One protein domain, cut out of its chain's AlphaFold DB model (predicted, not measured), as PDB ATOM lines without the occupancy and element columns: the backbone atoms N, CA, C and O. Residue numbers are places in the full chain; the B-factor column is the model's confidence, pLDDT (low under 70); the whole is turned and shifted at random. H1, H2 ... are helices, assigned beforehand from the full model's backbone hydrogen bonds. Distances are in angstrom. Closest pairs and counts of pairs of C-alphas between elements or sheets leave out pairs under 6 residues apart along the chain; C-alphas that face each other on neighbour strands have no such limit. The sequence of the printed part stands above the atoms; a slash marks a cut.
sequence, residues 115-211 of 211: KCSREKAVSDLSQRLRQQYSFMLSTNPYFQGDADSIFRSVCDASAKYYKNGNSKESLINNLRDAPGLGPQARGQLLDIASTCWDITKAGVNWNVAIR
ATOM      1  N   LYS A 115      29.243  85.323   2.566       87.81
ATOM      2  CA  LYS A 115      28.961  85.937   3.861       87.81
ATOM      3  C   LYS A 115      27.850  86.973   3.723       87.81
ATOM      4  O   LYS A 115      26.894  86.916   4.496       87.81
ATOM      5  N   CYS A 116      27.942  87.867   2.738       87.38
ATOM      6  CA  CYS A 116      26.908  88.879   2.503       87.38
ATOM      7  C   CYS A 116      25.560  88.234   2.160       87.38
ATOM      8  O   CYS A 116      24.537  88.569   2.757       87.38
ATOM      9  N   SER A 117      25.562  87.257   1.255       86.00
ATOM     10  CA  SER A 117      24.379  86.494   0.855       86.00
ATOM     11  C   SER A 117      23.714  85.815   2.054       86.00
ATOM     12  O   SER A 117      22.499  85.920   2.247       86.00
ATOM     13  N   ARG A 118      24.510  85.189   2.933       86.38
ATOM     14  CA  ARG A 118      24.005  84.577   4.166       86.38
ATOM     15  C   ARG A 118      23.438  85.610   5.139       86.38
ATOM     16  O   ARG A 118      22.363  85.382   5.689       86.38
ATOM     17  N   GLU A 119      24.134  86.720   5.370       88.06
ATOM     18  CA  GLU A 119      23.664  87.801   6.246       88.06
ATOM     19  C   GLU A 119      22.361  88.421   5.725       88.06
ATOM     20  O   GLU A 119      21.428  88.624   6.505       88.06
ATOM     21  N   LYS A 120      22.245  88.631   4.406       87.25
ATOM     22  CA  LYS A 120      21.015  89.098   3.756       87.25
ATOM     23  C   LYS A 120      19.879  88.096   3.936       87.25
ATOM     24  O   LYS A 120      18.820  88.477   4.423       87.25
ATOM     25  N   ALA A 121      20.109  86.813   3.656       87.44
ATOM     26  CA  ALA A 121      19.102  85.772   3.861       87.44
ATOM     27  C   ALA A 121      18.630  85.699   5.325       87.44
ATOM     28  O   ALA A 121      17.437  85.569   5.595       87.44
ATOM     29  N   VAL A 122      19.552  85.830   6.286       90.06
ATOM     30  CA  VAL A 122      19.234  85.908   7.720       90.06
ATOM     31  C   VAL A 122      18.413  87.153   8.053       90.06
ATOM     32  O   VAL A 122      17.444  87.060   8.812       90.06
ATOM     33  N   SER A 123      18.785  88.307   7.502       90.94
ATOM     34  CA  SER A 123      18.064  89.566   7.687       90.94
ATOM     35  C   SER A 123      16.639  89.474   7.140       90.94
ATOM     36  O   SER A 123      15.693  89.796   7.860       90.94
ATOM     37  N   ASP A 124      16.474  88.962   5.921       91.88
ATOM     38  CA  ASP A 124      15.179  88.804   5.254       91.88
ATOM     39  C   ASP A 124      14.269  87.843   6.029       91.88
ATOM     40  O   ASP A 124      13.104  88.147   6.298       91.88
ATOM     41  N   LEU A 125      14.814  86.704   6.468       94.06
ATOM     42  CA  LEU A 125      14.102  85.758   7.326       94.06
ATOM     43  C   LEU A 125      13.684  86.404   8.652       94.06
ATOM     44  O   LEU A 125      12.537  86.253   9.076       94.06
ATOM     45  N   SER A 126      14.587  87.152   9.293       93.56
ATOM     46  CA  SER A 126      14.300  87.832  10.562       93.56
ATOM     47  C   SER A 126      13.211  88.888  10.394       93.56
ATOM     48  O   SER A 126      12.272  88.933  11.183       93.56
ATOM     49  N   GLN A 127      13.279  89.702   9.336       93.94
ATOM     50  CA  GLN A 127      12.253  90.691   9.018       93.94
ATOM     51  C   GLN A 127      10.894  90.034   8.767       93.94
ATOM     52  O   GLN A 127       9.890  90.502   9.310       93.94
ATOM     53  N   ARG A 128      10.852  88.940   7.998       94.75
ATOM     54  CA  ARG A 128       9.620  88.179   7.766       94.75
ATOM     55  C   ARG A 128       9.028  87.665   9.076       94.75
ATOM     56  O   ARG A 128       7.834  87.843   9.306       94.75
ATOM     57  N   LEU A 129       9.854  87.090   9.952       95.44
ATOM     58  CA  LEU A 129       9.387  86.582  11.241       95.44
ATOM     59  C   LEU A 129       8.844  87.709  12.134       95.44
ATOM     60  O   LEU A 129       7.780  87.543  12.728       95.44
ATOM     61  N   ARG A 130       9.507  88.877  12.184       94.88
ATOM     62  CA  ARG A 130       8.977  90.063  12.892       94.88
ATOM     63  C   ARG A 130       7.626  90.488  12.349       94.88
ATOM     64  O   ARG A 130       6.718  90.739  13.126       94.88
ATOM     65  N   GLN A 131       7.481  90.562  11.029       94.81
ATOM     66  CA  GLN A 131       6.220  90.956  10.405       94.81
ATOM     67  C   GLN A 131       5.099  89.973  10.744       94.81
ATOM     68  O   GLN A 131       4.009  90.408  11.108       94.81
ATOM     69  N   GLN A 132       5.369  88.666  10.696       95.06
ATOM     70  CA  GLN A 132       4.412  87.636  11.107       95.06
ATOM     71  C   GLN A 132       4.036  87.768  12.589       95.06
ATOM     72  O   GLN A 132       2.857  87.661  12.926       95.06
ATOM     73  N   TYR A 133       5.013  88.038  13.460       95.38
ATOM     74  CA  TYR A 133       4.798  88.257  14.889       95.38
ATOM     75  C   TYR A 133       3.931  89.493  15.144       95.38
ATOM     76  O   TYR A 133       2.870  89.394  15.760       95.38
ATOM     77  N   SER A 134       4.321  90.649  14.599       94.19
ATOM     78  CA  SER A 134       3.560  91.896  14.712       94.19
ATOM     79  C   SER A 134       2.150  91.751  14.150       94.19
ATOM     80  O   SER A 134       1.194  92.194  14.784       94.19
ATOM     81  N   PHE A 135       2.000  91.093  12.997       92.88
ATOM     82  CA  PHE A 135       0.694  90.813  12.413       92.88
ATOM     83  C   PHE A 135      -0.158  89.967  13.361       92.88
ATOM     84  O   PHE A 135      -1.280  90.361  13.667       92.88
ATOM     85  N   MET A 136       0.383  88.864  13.889       91.44
ATOM     86  CA  MET A 136      -0.334  87.975  14.807       91.44
ATOM     87  C   MET A 136      -0.799  88.689  16.080       91.44
ATOM     88  O   MET A 136      -1.936  88.489  16.499       91.44
ATOM     89  N   LEU A 137       0.027  89.559  16.664       92.94
ATOM     90  CA  LEU A 137      -0.382  90.360  17.821       92.94
ATOM     91  C   LEU A 137      -1.436  91.412  17.456       92.94
ATOM     92  O   LEU A 137      -2.394  91.619  18.201       92.94
ATOM     93  N   SER A 138      -1.281  92.071  16.304       92.06
ATOM     94  CA  SER A 138      -2.196  93.127  15.857       92.06
ATOM     95  C   SER A 138      -3.597  92.608  15.523       92.06
ATOM     96  O   SER A 138      -4.579  93.309  15.752       92.06
ATOM     97  N   THR A 139      -3.705  91.372  15.030       89.50
ATOM     98  CA  THR A 139      -4.991  90.739  14.708       89.50
ATOM     99  C   THR A 139      -5.652  90.071  15.911       89.50
ATOM    100  O   THR A 139      -6.820  89.701  15.825       89.50
ATOM    101  N   ASN A 140      -4.949  89.971  17.047       88.50
ATOM    102  CA  ASN A 140      -5.458  89.410  18.301       88.50
ATOM    103  C   ASN A 140      -5.316  90.408  19.472       88.50
ATOM    104  O   ASN A 140      -4.698  90.081  20.488       88.50
ATOM    105  N   PRO A 141      -5.885  91.626  19.381       88.69
ATOM    106  CA  PRO A 141      -5.617  92.703  20.341       88.69
ATOM    107  C   PRO A 141      -6.082  92.394  21.771       88.69
ATOM    108  O   PRO A 141      -5.447  92.830  22.725       88.69
ATOM    109  N   TYR A 142      -7.155  91.616  21.935       93.38
ATOM    110  CA  TYR A 142      -7.686  91.237  23.252       93.38
ATOM    111  C   TYR A 142      -7.014  89.994  23.854       93.38
ATOM    112  O   TYR A 142      -7.204  89.710  25.031       93.38
ATOM    113  N   PHE A 143      -6.213  89.274  23.060       92.56
ATOM    114  CA  PHE A 143      -5.569  88.011  23.435       92.56
ATOM    115  C   PHE A 143      -4.077  88.016  23.072       92.56
ATOM    116  O   PHE A 143      -3.519  86.998  22.672       92.56
ATOM    117  N   GLN A 144      -3.409  89.171  23.182       92.44
ATOM    118  CA  GLN A 144      -2.002  89.305  22.779       92.44
ATOM    119  C   GLN A 144      -1.068  88.367  23.553       92.44
ATOM    120  O   GLN A 144      -0.113  87.861  22.972       92.44
ATOM    121  N   GLY A 145      -1.357  88.102  24.834       93.94
ATOM    122  CA  GLY A 145      -0.590  87.144  25.635       93.94
ATOM    123  C   GLY A 145      -0.684  85.717  25.092       93.94
ATOM    124  O   GLY A 145       0.335  85.045  24.937       93.94
ATOM    125  N   ASP A 146      -1.889  85.280  24.720       91.62
ATOM    126  CA  ASP A 146      -2.099  83.961  24.116       91.62
ATOM    127  C   ASP A 146      -1.474  83.894  22.720       91.62
ATOM    128  O   ASP A 146      -0.820  82.911  22.377       91.62
ATOM    129  N   ALA A 147      -1.606  84.959  21.926       91.50
ATOM    130  CA  ALA A 147      -1.004  85.053  20.602       91.50
ATOM    131  C   ALA A 147       0.536  85.000  20.651       91.50
ATOM    132  O   ALA A 147       1.138  84.259  19.873       91.50
ATOM    133  N   ASP A 148       1.172  85.720  21.584       94.69
ATOM    134  CA  ASP A 148       2.617  85.631  21.843       94.69
ATOM    135  C   ASP A 148       3.016  84.207  22.248       94.69
ATOM    136  O   ASP A 148       3.933  83.630  21.659       94.69
ATOM    137  N   SER A 149       2.287  83.604  23.190       94.69
ATOM    138  CA  SER A 149       2.544  82.242  23.668       94.69
ATOM    139  C   SER A 149       2.448  81.201  22.547       94.69
ATOM    140  O   SER A 149       3.337  80.354  22.400       94.69
ATOM    141  N   ILE A 150       1.417  81.288  21.701       92.31
ATOM    142  CA  ILE A 150       1.243  80.405  20.542       92.31
ATOM    143  C   ILE A 150       2.390  80.608  19.552       92.31
ATOM    144  O   ILE A 150       2.998  79.626  19.124       92.31
ATOM    145  N   PHE A 151       2.726  81.856  19.212       95.06
ATOM    146  CA  PHE A 151       3.817  82.155  18.285       95.06
ATOM    147  C   PHE A 151       5.137  81.539  18.762       95.06
ATOM    148  O   PHE A 151       5.813  80.823  18.017       95.06
ATOM    149  N   ARG A 152       5.484  81.775  20.034       96.06
ATOM    150  CA  ARG A 152       6.690  81.228  20.665       96.06
ATOM    151  C   ARG A 152       6.684  79.706  20.665       96.06
ATOM    152  O   ARG A 152       7.679  79.100  20.278       96.06
ATOM    153  N   SER A 153       5.553  79.095  21.013       94.56
ATOM    154  CA  SER A 153       5.392  77.638  21.036       94.56
ATOM    155  C   SER A 153       5.597  77.013  19.653       94.56
ATOM    156  O   SER A 153       6.285  75.997  19.531       94.56
ATOM    157  N   VAL A 154       5.062  77.634  18.597       95.00
ATOM    158  CA  VAL A 154       5.260  77.185  17.210       95.00
ATOM    159  C   VAL A 154       6.723  77.294  16.802       95.00
ATOM    160  O   VAL A 154       7.269  76.348  16.226       95.00
ATOM    161  N   CYS A 155       7.384  78.412  17.109       96.94
ATOM    162  CA  CYS A 155       8.801  78.566  16.802       96.94
ATOM    163  C   CYS A 155       9.679  77.575  17.573       96.94
ATOM    164  O   CYS A 155      10.572  76.972  16.975       96.94
ATOM    165  N   ASP A 156       9.419  77.351  18.861       96.56
ATOM    166  CA  ASP A 156      10.142  76.362  19.660       96.56
ATOM    167  C   ASP A 156       9.959  74.945  19.122       96.56
ATOM    168  O   ASP A 156      10.936  74.201  18.991       96.56
ATOM    169  N   ALA A 157       8.725  74.570  18.781       94.94
ATOM    170  CA  ALA A 157       8.432  73.277  18.182       94.94
ATOM    171  C   ALA A 157       9.176  73.111  16.850       94.94
ATOM    172  O   ALA A 157       9.832  72.096  16.637       94.94
ATOM    173  N   SER A 158       9.152  74.136  15.997       96.56
ATOM    174  CA  SER A 158       9.804  74.135  14.682       96.56
ATOM    175  C   SER A 158      11.331  74.058  14.793       96.56
ATOM    176  O   SER A 158      11.972  73.286  14.076       96.56
ATOM    177  N   ALA A 159      11.921  74.792  15.742       96.00
ATOM    178  CA  ALA A 159      13.351  74.754  16.031       96.00
ATOM    179  C   ALA A 159      13.792  73.380  16.557       96.00
ATOM    180  O   ALA A 159      14.813  72.847  16.117       96.00
ATOM    181  N   LYS A 160      13.022  72.776  17.473       96.00
ATOM    182  CA  LYS A 160      13.255  71.399  17.944       96.00
ATOM    183  C   LYS A 160      13.125  70.397  16.799       96.00
ATOM    184  O   LYS A 160      13.963  69.511  16.672       96.00
ATOM    185  N   TYR A 161      12.126  70.568  15.937       95.69
ATOM    186  CA  TYR A 161      11.887  69.691  14.793       95.69
ATOM    187  C   TYR A 161      13.090  69.649  13.843       95.69
ATOM    188  O   TYR A 161      13.541  68.560  13.484       95.69
ATOM    189  N   TYR A 162      13.655  70.820  13.516       95.94
ATOM    190  CA  TYR A 162      14.902  70.939  12.754       95.94
ATOM    191  C   TYR A 162      16.091  70.293  13.475       95.94
ATOM    192  O   TYR A 162      16.811  69.497  12.878       95.94
ATOM    193  N   LYS A 163      16.290  70.608  14.763       94.31
ATOM    194  CA  LYS A 163      17.404  70.069  15.566       94.31
ATOM    195  C   LYS A 163      17.373  68.544  15.678       94.31
ATOM    196  O   LYS A 163      18.425  67.930  15.801       94.31
ATOM    197  N   ASN A 164      16.190  67.943  15.575       96.06
ATOM    198  CA  ASN A 164      16.000  66.494  15.528       96.06
ATOM    199  C   ASN A 164      16.261  65.883  14.133       96.06
ATOM    200  O   ASN A 164      16.010  64.698  13.938       96.06
ATOM    201  N   GLY A 165      16.734  66.665  13.159       94.69
ATOM    202  CA  GLY A 165      17.093  66.197  11.818       94.69
ATOM    203  C   GLY A 165      15.926  66.093  10.833       94.69
ATOM    204  O   GLY A 165      16.112  65.594   9.725       94.69
ATOM    205  N   ASN A 166      14.728  66.560  11.195       95.69
ATOM    206  CA  ASN A 166      13.557  66.428  10.332       95.69
ATOM    207  C   ASN A 166      13.482  67.532   9.267       95.69
ATOM    208  O   ASN A 166      13.842  68.693   9.499       95.69
ATOM    209  N   SER A 167      12.937  67.181   8.100       95.62
ATOM    210  CA  SER A 167      12.755  68.119   6.991       95.62
ATOM    211  C   SER A 167      11.640  69.132   7.267       95.62
ATOM    212  O   SER A 167      10.659  68.850   7.959       95.62
ATOM    213  N   LYS A 168      11.764  70.319   6.662       95.81
ATOM    214  CA  LYS A 168      10.713  71.345   6.689       95.81
ATOM    215  C   LYS A 168       9.399  70.831   6.106       95.81
ATOM    216  O   LYS A 168       8.339  71.101   6.646       95.81
ATOM    217  N   GLU A 169       9.461  70.072   5.018       95.06
ATOM    218  CA  GLU A 169       8.265  69.518   4.383       95.06
ATOM    219  C   GLU A 169       7.486  68.605   5.336       95.06
ATOM    220  O   GLU A 169       6.270  68.735   5.460       95.06
ATOM    221  N   SER A 170       8.192  67.760   6.090       93.69
ATOM    222  CA  SER A 170       7.575  66.905   7.102       93.69
ATOM    223  C   SER A 170       6.910  67.724   8.219       93.69
ATOM    224  O   SER A 170       5.783  67.421   8.598       93.69
ATOM    225  N   LEU A 171       7.549  68.804   8.691       94.00
ATOM    226  CA  LEU A 171       6.950  69.728   9.666       94.00
ATOM    227  C   LEU A 171       5.632  70.316   9.148       94.00
ATOM    228  O   LEU A 171       4.619  70.306   9.844       94.00
ATOM    229  N   ILE A 172       5.661  70.842   7.923       93.88
ATOM    230  CA  ILE A 172       4.527  71.535   7.308       93.88
ATOM    231  C   ILE A 172       3.374  70.572   7.041       93.88
ATOM    232  O   ILE A 172       2.227  70.931   7.298       93.88
ATOM    233  N   ASN A 173       3.653  69.351   6.585       90.75
ATOM    234  CA  ASN A 173       2.619  68.337   6.384       90.75
ATOM    235  C   ASN A 173       1.991  67.917   7.724       90.75
ATOM    236  O   ASN A 173       0.770  67.952   7.853       90.75
ATOM    237  N   ASN A 174       2.800  67.677   8.761       87.31
ATOM    238  CA  ASN A 174       2.290  67.329  10.092       87.31
ATOM    239  C   ASN A 174       1.390  68.424  10.690       87.31
ATOM    240  O   ASN A 174       0.370  68.129  11.307       87.31
ATOM    241  N   LEU A 175       1.750  69.697  10.508       87.38
ATOM    242  CA  LEU A 175       0.937  70.824  10.973       87.38
ATOM    243  C   LEU A 175      -0.324  71.030  10.127       87.38
ATOM    244  O   LEU A 175      -1.353  71.465  10.647       87.38
ATOM    245  N   ARG A 176      -0.262  70.733   8.825       85.94
ATOM    246  CA  ARG A 176      -1.419  70.830   7.931       85.94
ATOM    247  C   ARG A 176      -2.503  69.841   8.351       85.94
ATOM    248  O   ARG A 176      -3.668  70.235   8.423       85.94
ATOM    249  N   ASP A 177      -2.096  68.629   8.707       84.19
ATOM    250  CA  ASP A 177      -2.985  67.526   9.079       84.19
ATOM    251  C   ASP A 177      -3.392  67.554  10.564       84.19
ATOM    252  O   ASP A 177      -4.175  66.719  11.021       84.19
ATOM    253  N   ALA A 178      -2.911  68.541  11.329       79.94
ATOM    254  CA  ALA A 178      -3.242  68.680  12.738       79.94
ATOM    255  C   ALA A 178      -4.749  68.977  12.942       79.94
ATOM    256  O   ALA A 178      -5.291  69.931  12.350       79.94
ATOM    257  N   PRO A 179      -5.441  68.195  13.796       79.06
ATOM    258  CA  PRO A 179      -6.843  68.428  14.117       79.06
ATOM    259  C   PRO A 179      -7.016  69.700  14.960       79.06
ATOM    260  O   PRO A 179      -6.116  70.117  15.684       79.06
ATOM    261  N   GLY A 180      -8.195  70.325  14.878       77.69
ATOM    262  CA  GLY A 180      -8.564  71.467  15.730       77.69
ATOM    263  C   GLY A 180      -8.142  72.855  15.229       77.69
ATOM    264  O   GLY A 180      -8.504  73.849  15.850       77.69
ATOM    265  N   LEU A 181      -7.442  72.963  14.094       73.81
ATOM    266  CA  LEU A 181      -7.103  74.256  13.484       73.81
ATOM    267  C   LEU A 181      -8.116  74.658  12.399       73.81
ATOM    268  O   LEU A 181      -8.388  73.900  11.462       73.81
ATOM    269  N   GLY A 182      -8.651  75.878  12.483       77.62
ATOM    270  CA  GLY A 182      -9.441  76.475  11.400       77.62
ATOM    271  C   GLY A 182      -8.572  76.806  10.172       77.62
ATOM    272  O   GLY A 182      -7.364  76.989  10.327       77.62
ATOM    273  N   PRO A 183      -9.130  76.910   8.948       77.38
ATOM    274  CA  PRO A 183      -8.346  77.144   7.726       77.38
ATOM    275  C   PRO A 183      -7.441  78.387   7.768       77.38
ATOM    276  O   PRO A 183      -6.274  78.307   7.392       77.38
ATOM    277  N   GLN A 184      -7.949  79.515   8.275       76.12
ATOM    278  CA  GLN A 184      -7.195  80.772   8.361       76.12
ATOM    279  C   GLN A 184      -6.041  80.685   9.371       76.12
ATOM    280  O   GLN A 184      -4.901  81.003   9.037       76.12
ATOM    281  N   ALA A 185      -6.325  80.187  10.579       78.88
ATOM    282  CA  ALA A 185      -5.311  79.973  11.609       78.88
ATOM    283  C   ALA A 185      -4.242  78.976  11.138       78.88
ATOM    284  O   ALA A 185      -3.052  79.204  11.333       78.88
ATOM    285  N   ARG A 186      -4.650  77.907  10.438       86.12
ATOM    286  CA  ARG A 186      -3.734  76.917   9.863       86.12
ATOM    287  C   ARG A 186      -2.746  77.566   8.893       86.12
ATOM    288  O   ARG A 186      -1.550  77.346   9.036       86.12
ATOM    289  N   GLY A 187      -3.210  78.388   7.949       87.19
ATOM    290  CA  GLY A 187      -2.324  79.064   6.992       87.19
ATOM    291  C   GLY A 187      -1.262  79.932   7.672       87.19
ATOM    292  O   GLY A 187      -0.079  79.828   7.354       87.19
ATOM    293  N   GLN A 188      -1.672  80.726   8.661       88.12
ATOM    294  CA  GLN A 188      -0.764  81.595   9.409       88.12
ATOM    295  C   GLN A 188       0.260  80.803  10.236       88.12
ATOM    296  O   GLN A 188       1.449  81.112  10.202       88.12
ATOM    297  N   LEU A 189      -0.177  79.759  10.949       91.06
ATOM    298  CA  LEU A 189       0.711  78.935  11.777       91.06
ATOM    299  C   LEU A 189       1.713  78.137  10.931       91.06
ATOM    300  O   LEU A 189       2.862  77.994  11.340       91.06
ATOM    301  N   LEU A 190       1.310  77.662   9.748       93.38
ATOM    302  CA  LEU A 190       2.218  77.014   8.796       93.38
ATOM    303  C   LEU A 190       3.315  77.970   8.318       93.38
ATOM    304  O   LEU A 190       4.478  77.577   8.234       93.38
ATOM    305  N   ASP A 191       2.959  79.221   8.026       93.50
ATOM    306  CA  ASP A 191       3.917  80.225   7.560       93.50
ATOM    307  C   ASP A 191       4.921  80.619   8.657       93.50
ATOM    308  O   ASP A 191       6.132  80.688   8.411       93.50
ATOM    309  N   ILE A 192       4.433  80.782   9.893       95.50
ATOM    310  CA  ILE A 192       5.272  80.998  11.080       95.50
ATOM    311  C   ILE A 192       6.210  79.803  11.270       95.50
ATOM    312  O   ILE A 192       7.426  79.983  11.300       95.50
ATOM    313  N   ALA A 193       5.680  78.577  11.321       96.25
ATOM    314  CA  ALA A 193       6.470  77.361  11.522       96.25
ATOM    315  C   ALA A 193       7.579  77.198  10.472       96.25
ATOM    316  O   ALA A 193       8.736  76.936  10.814       96.25
ATOM    317  N   SER A 194       7.240  77.420   9.199       96.75
ATOM    318  CA  SER A 194       8.187  77.414   8.079       96.75
ATOM    319  C   SER A 194       9.332  78.405   8.309       96.75
ATOM    320  O   SER A 194      10.507  78.049   8.201       96.75
ATOM    321  N   THR A 195       8.992  79.635   8.701       96.38
ATOM    322  CA  THR A 195       9.962  80.720   8.894       96.38
ATOM    323  C   THR A 195      10.851  80.472  10.117       96.38
ATOM    324  O   THR A 195      12.068  80.635  10.030       96.38
ATOM    325  N   CYS A 196      10.293  80.001  11.240       96.75
ATOM    326  CA  CYS A 196      11.078  79.637  12.426       96.75
ATOM    327  C   CYS A 196      12.044  78.471  12.135       96.75
ATOM    328  O   CYS A 196      13.170  78.456  12.645       96.75
ATOM    329  N   TRP A 197      11.631  77.499  11.309       96.88
ATOM    330  CA  TRP A 197      12.496  76.403  10.862       96.88
ATOM    331  C   TRP A 197      13.664  76.933  10.018       96.88
ATOM    332  O   TRP A 197      14.816  76.610  10.307       96.88
ATOM    333  N   ASP A 198      13.391  77.801   9.036       95.88
ATOM    334  CA  ASP A 198      14.422  78.385   8.164       95.88
ATOM    335  C   ASP A 198      15.415  79.266   8.951       95.88
ATOM    336  O   ASP A 198      16.626  79.156   8.755       95.88
ATOM    337  N   ILE A 199      14.931  80.068   9.906       93.88
ATOM    338  CA  ILE A 199      15.773  80.860  10.824       93.88
ATOM    339  C   ILE A 199      16.691  79.963  11.653       93.88
ATOM    340  O   ILE A 199      17.890  80.227  11.770       93.88
ATOM    341  N   THR A 200      16.143  78.876  12.203       93.56
ATOM    342  CA  THR A 200      16.929  77.932  13.008       93.56
ATOM    343  C   THR A 200      17.994  77.253  12.147       93.56
ATOM    344  O   THR A 200      19.148  77.162  12.569       93.56
ATOM    345  N   LYS A 201      17.648  76.843  10.920       94.06
ATOM    346  CA  LYS A 201      18.596  76.277   9.951       94.06
ATOM    347  C   LYS A 201      19.715  77.253   9.586       94.06
ATOM    348  O   LYS A 201      20.853  76.829   9.408       94.06
ATOM    349  N   ALA A 202      19.419  78.548   9.502       90.50
ATOM    350  CA  ALA A 202      20.421  79.579   9.235       90.50
ATOM    351  C   ALA A 202      21.394  79.815  10.415       90.50
ATOM    352  O   ALA A 202      22.400  80.520  10.259       90.50
ATOM    353  N   GLY A 203      21.136  79.199  11.577       89.12
ATOM    354  CA  GLY A 203      21.931  79.328  12.801       89.12
ATOM    355  C   GLY A 203      21.522  80.513  13.677       89.12
ATOM    356  O   GLY A 203      22.292  80.931  14.539       89.12
ATOM    357  N   VAL A 204      20.331  81.072  13.459       90.56
ATOM    358  CA  VAL A 204      19.850  82.278  14.139       90.56
ATOM    359  C   VAL A 204      18.869  81.901  15.243       90.56
ATOM    360  O   VAL A 204      18.034  81.009  15.091       90.56
ATOM    361  N   ASN A 205      18.945  82.600  16.377       91.31
ATOM    362  CA  ASN A 205      17.963  82.449  17.443       91.31
ATOM    363  C   ASN A 205      16.686  83.228  17.096       91.31
ATOM    364  O   ASN A 205      16.679  84.460  17.117       91.31
ATOM    365  N   TRP A 206      15.591  82.512  16.836       92.69
ATOM    366  CA  TRP A 206      14.297  83.105  16.489       92.69
ATOM    367  C   TRP A 206      13.771  84.083  17.557       92.69
ATOM    368  O   TRP A 206      13.132  85.071  17.209       92.69
ATOM    369  N   ASN A 207      14.102  83.883  18.843       90.56
ATOM    370  CA  ASN A 207      13.709  84.804  19.921       90.56
ATOM    371  C   ASN A 207      14.354  86.186  19.786       90.56
ATOM    372  O   ASN A 207      13.795  87.176  20.252       90.56
ATOM    373  N   VAL A 208      15.553  86.244  19.203       89.12
ATOM    374  CA  VAL A 208      16.237  87.505  18.899       89.12
ATOM    375  C   VAL A 208      15.663  88.099  17.619       89.12
ATOM    376  O   VAL A 208      15.480  89.306  17.545       89.12
ATOM    377  N   ALA A 209      15.327  87.253  16.643       88.25
ATOM    378  CA  ALA A 209      14.785  87.689  15.364       88.25
ATOM    379  C   ALA A 209      13.429  88.403  15.484       88.25
ATOM    380  O   ALA A 209      13.173  89.272  14.669       88.25
ATOM    381  N   ILE A 210      12.591  88.091  16.482       88.94
ATOM    382  CA  ILE A 210      11.291  88.767  16.700       88.94
ATOM    383  C   ILE A 210      11.367  90.099  17.460       88.94
ATOM    384  O   ILE A 210      10.338  90.750  17.627       88.94
ATOM    385  N   ARG A 211      12.551  90.484  17.950       81.62
ATOM    386  CA  ARG A 211      12.795  91.784  18.593       81.62
ATOM    387  C   ARG A 211      13.197  92.815  17.547       81.62
ATOM    388  O   ARG A 211      12.747  93.966  17.687       81.62
TER     389      ARG A 211
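What this domain is: This is residues 115 to 211 of the 211 residues of an uncharacterized protein of Pantoea sp. B9002 (UniProt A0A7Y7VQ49). H1, H4 and H3 stand in a row, with H2 crossing one side and H5 packing on H1. The all-helix printed part has 97 residues and five named helices, H1 to H5. It is compact, radius of gyration of the C-alphas 13.2 A, spanning 41 by 28 by 17 A.

How they stand to each other: H1, residues 115 to 139, touches H4, residues 183 to 201, with residues 122 to 132 alone, closest at C-alphas 125 and 199, 6.2 A. H2, residues 141 to 163, touches H4 at a steep tilt of 47 degrees, closest at C-alphas 155 and 196, 5.0 A. H3, residues 168 to 176, forms a hairpin with H4, closest at C-alphas 172 and 190, 6.1 A. Every O i to N i+4 pair is within hydrogen-bond range in H1, H3 and H4, 17 of 19 in H2.

Where its parts are: H1 runs 36.0 A from C-alpha 115, (28.961, 85.937, 3.861); H5, residues 206 to 209, ends at C-alpha 209, (14.785, 87.689, 15.364).

The domain as a whole: The printed part has no cut, no pLDDT under 70.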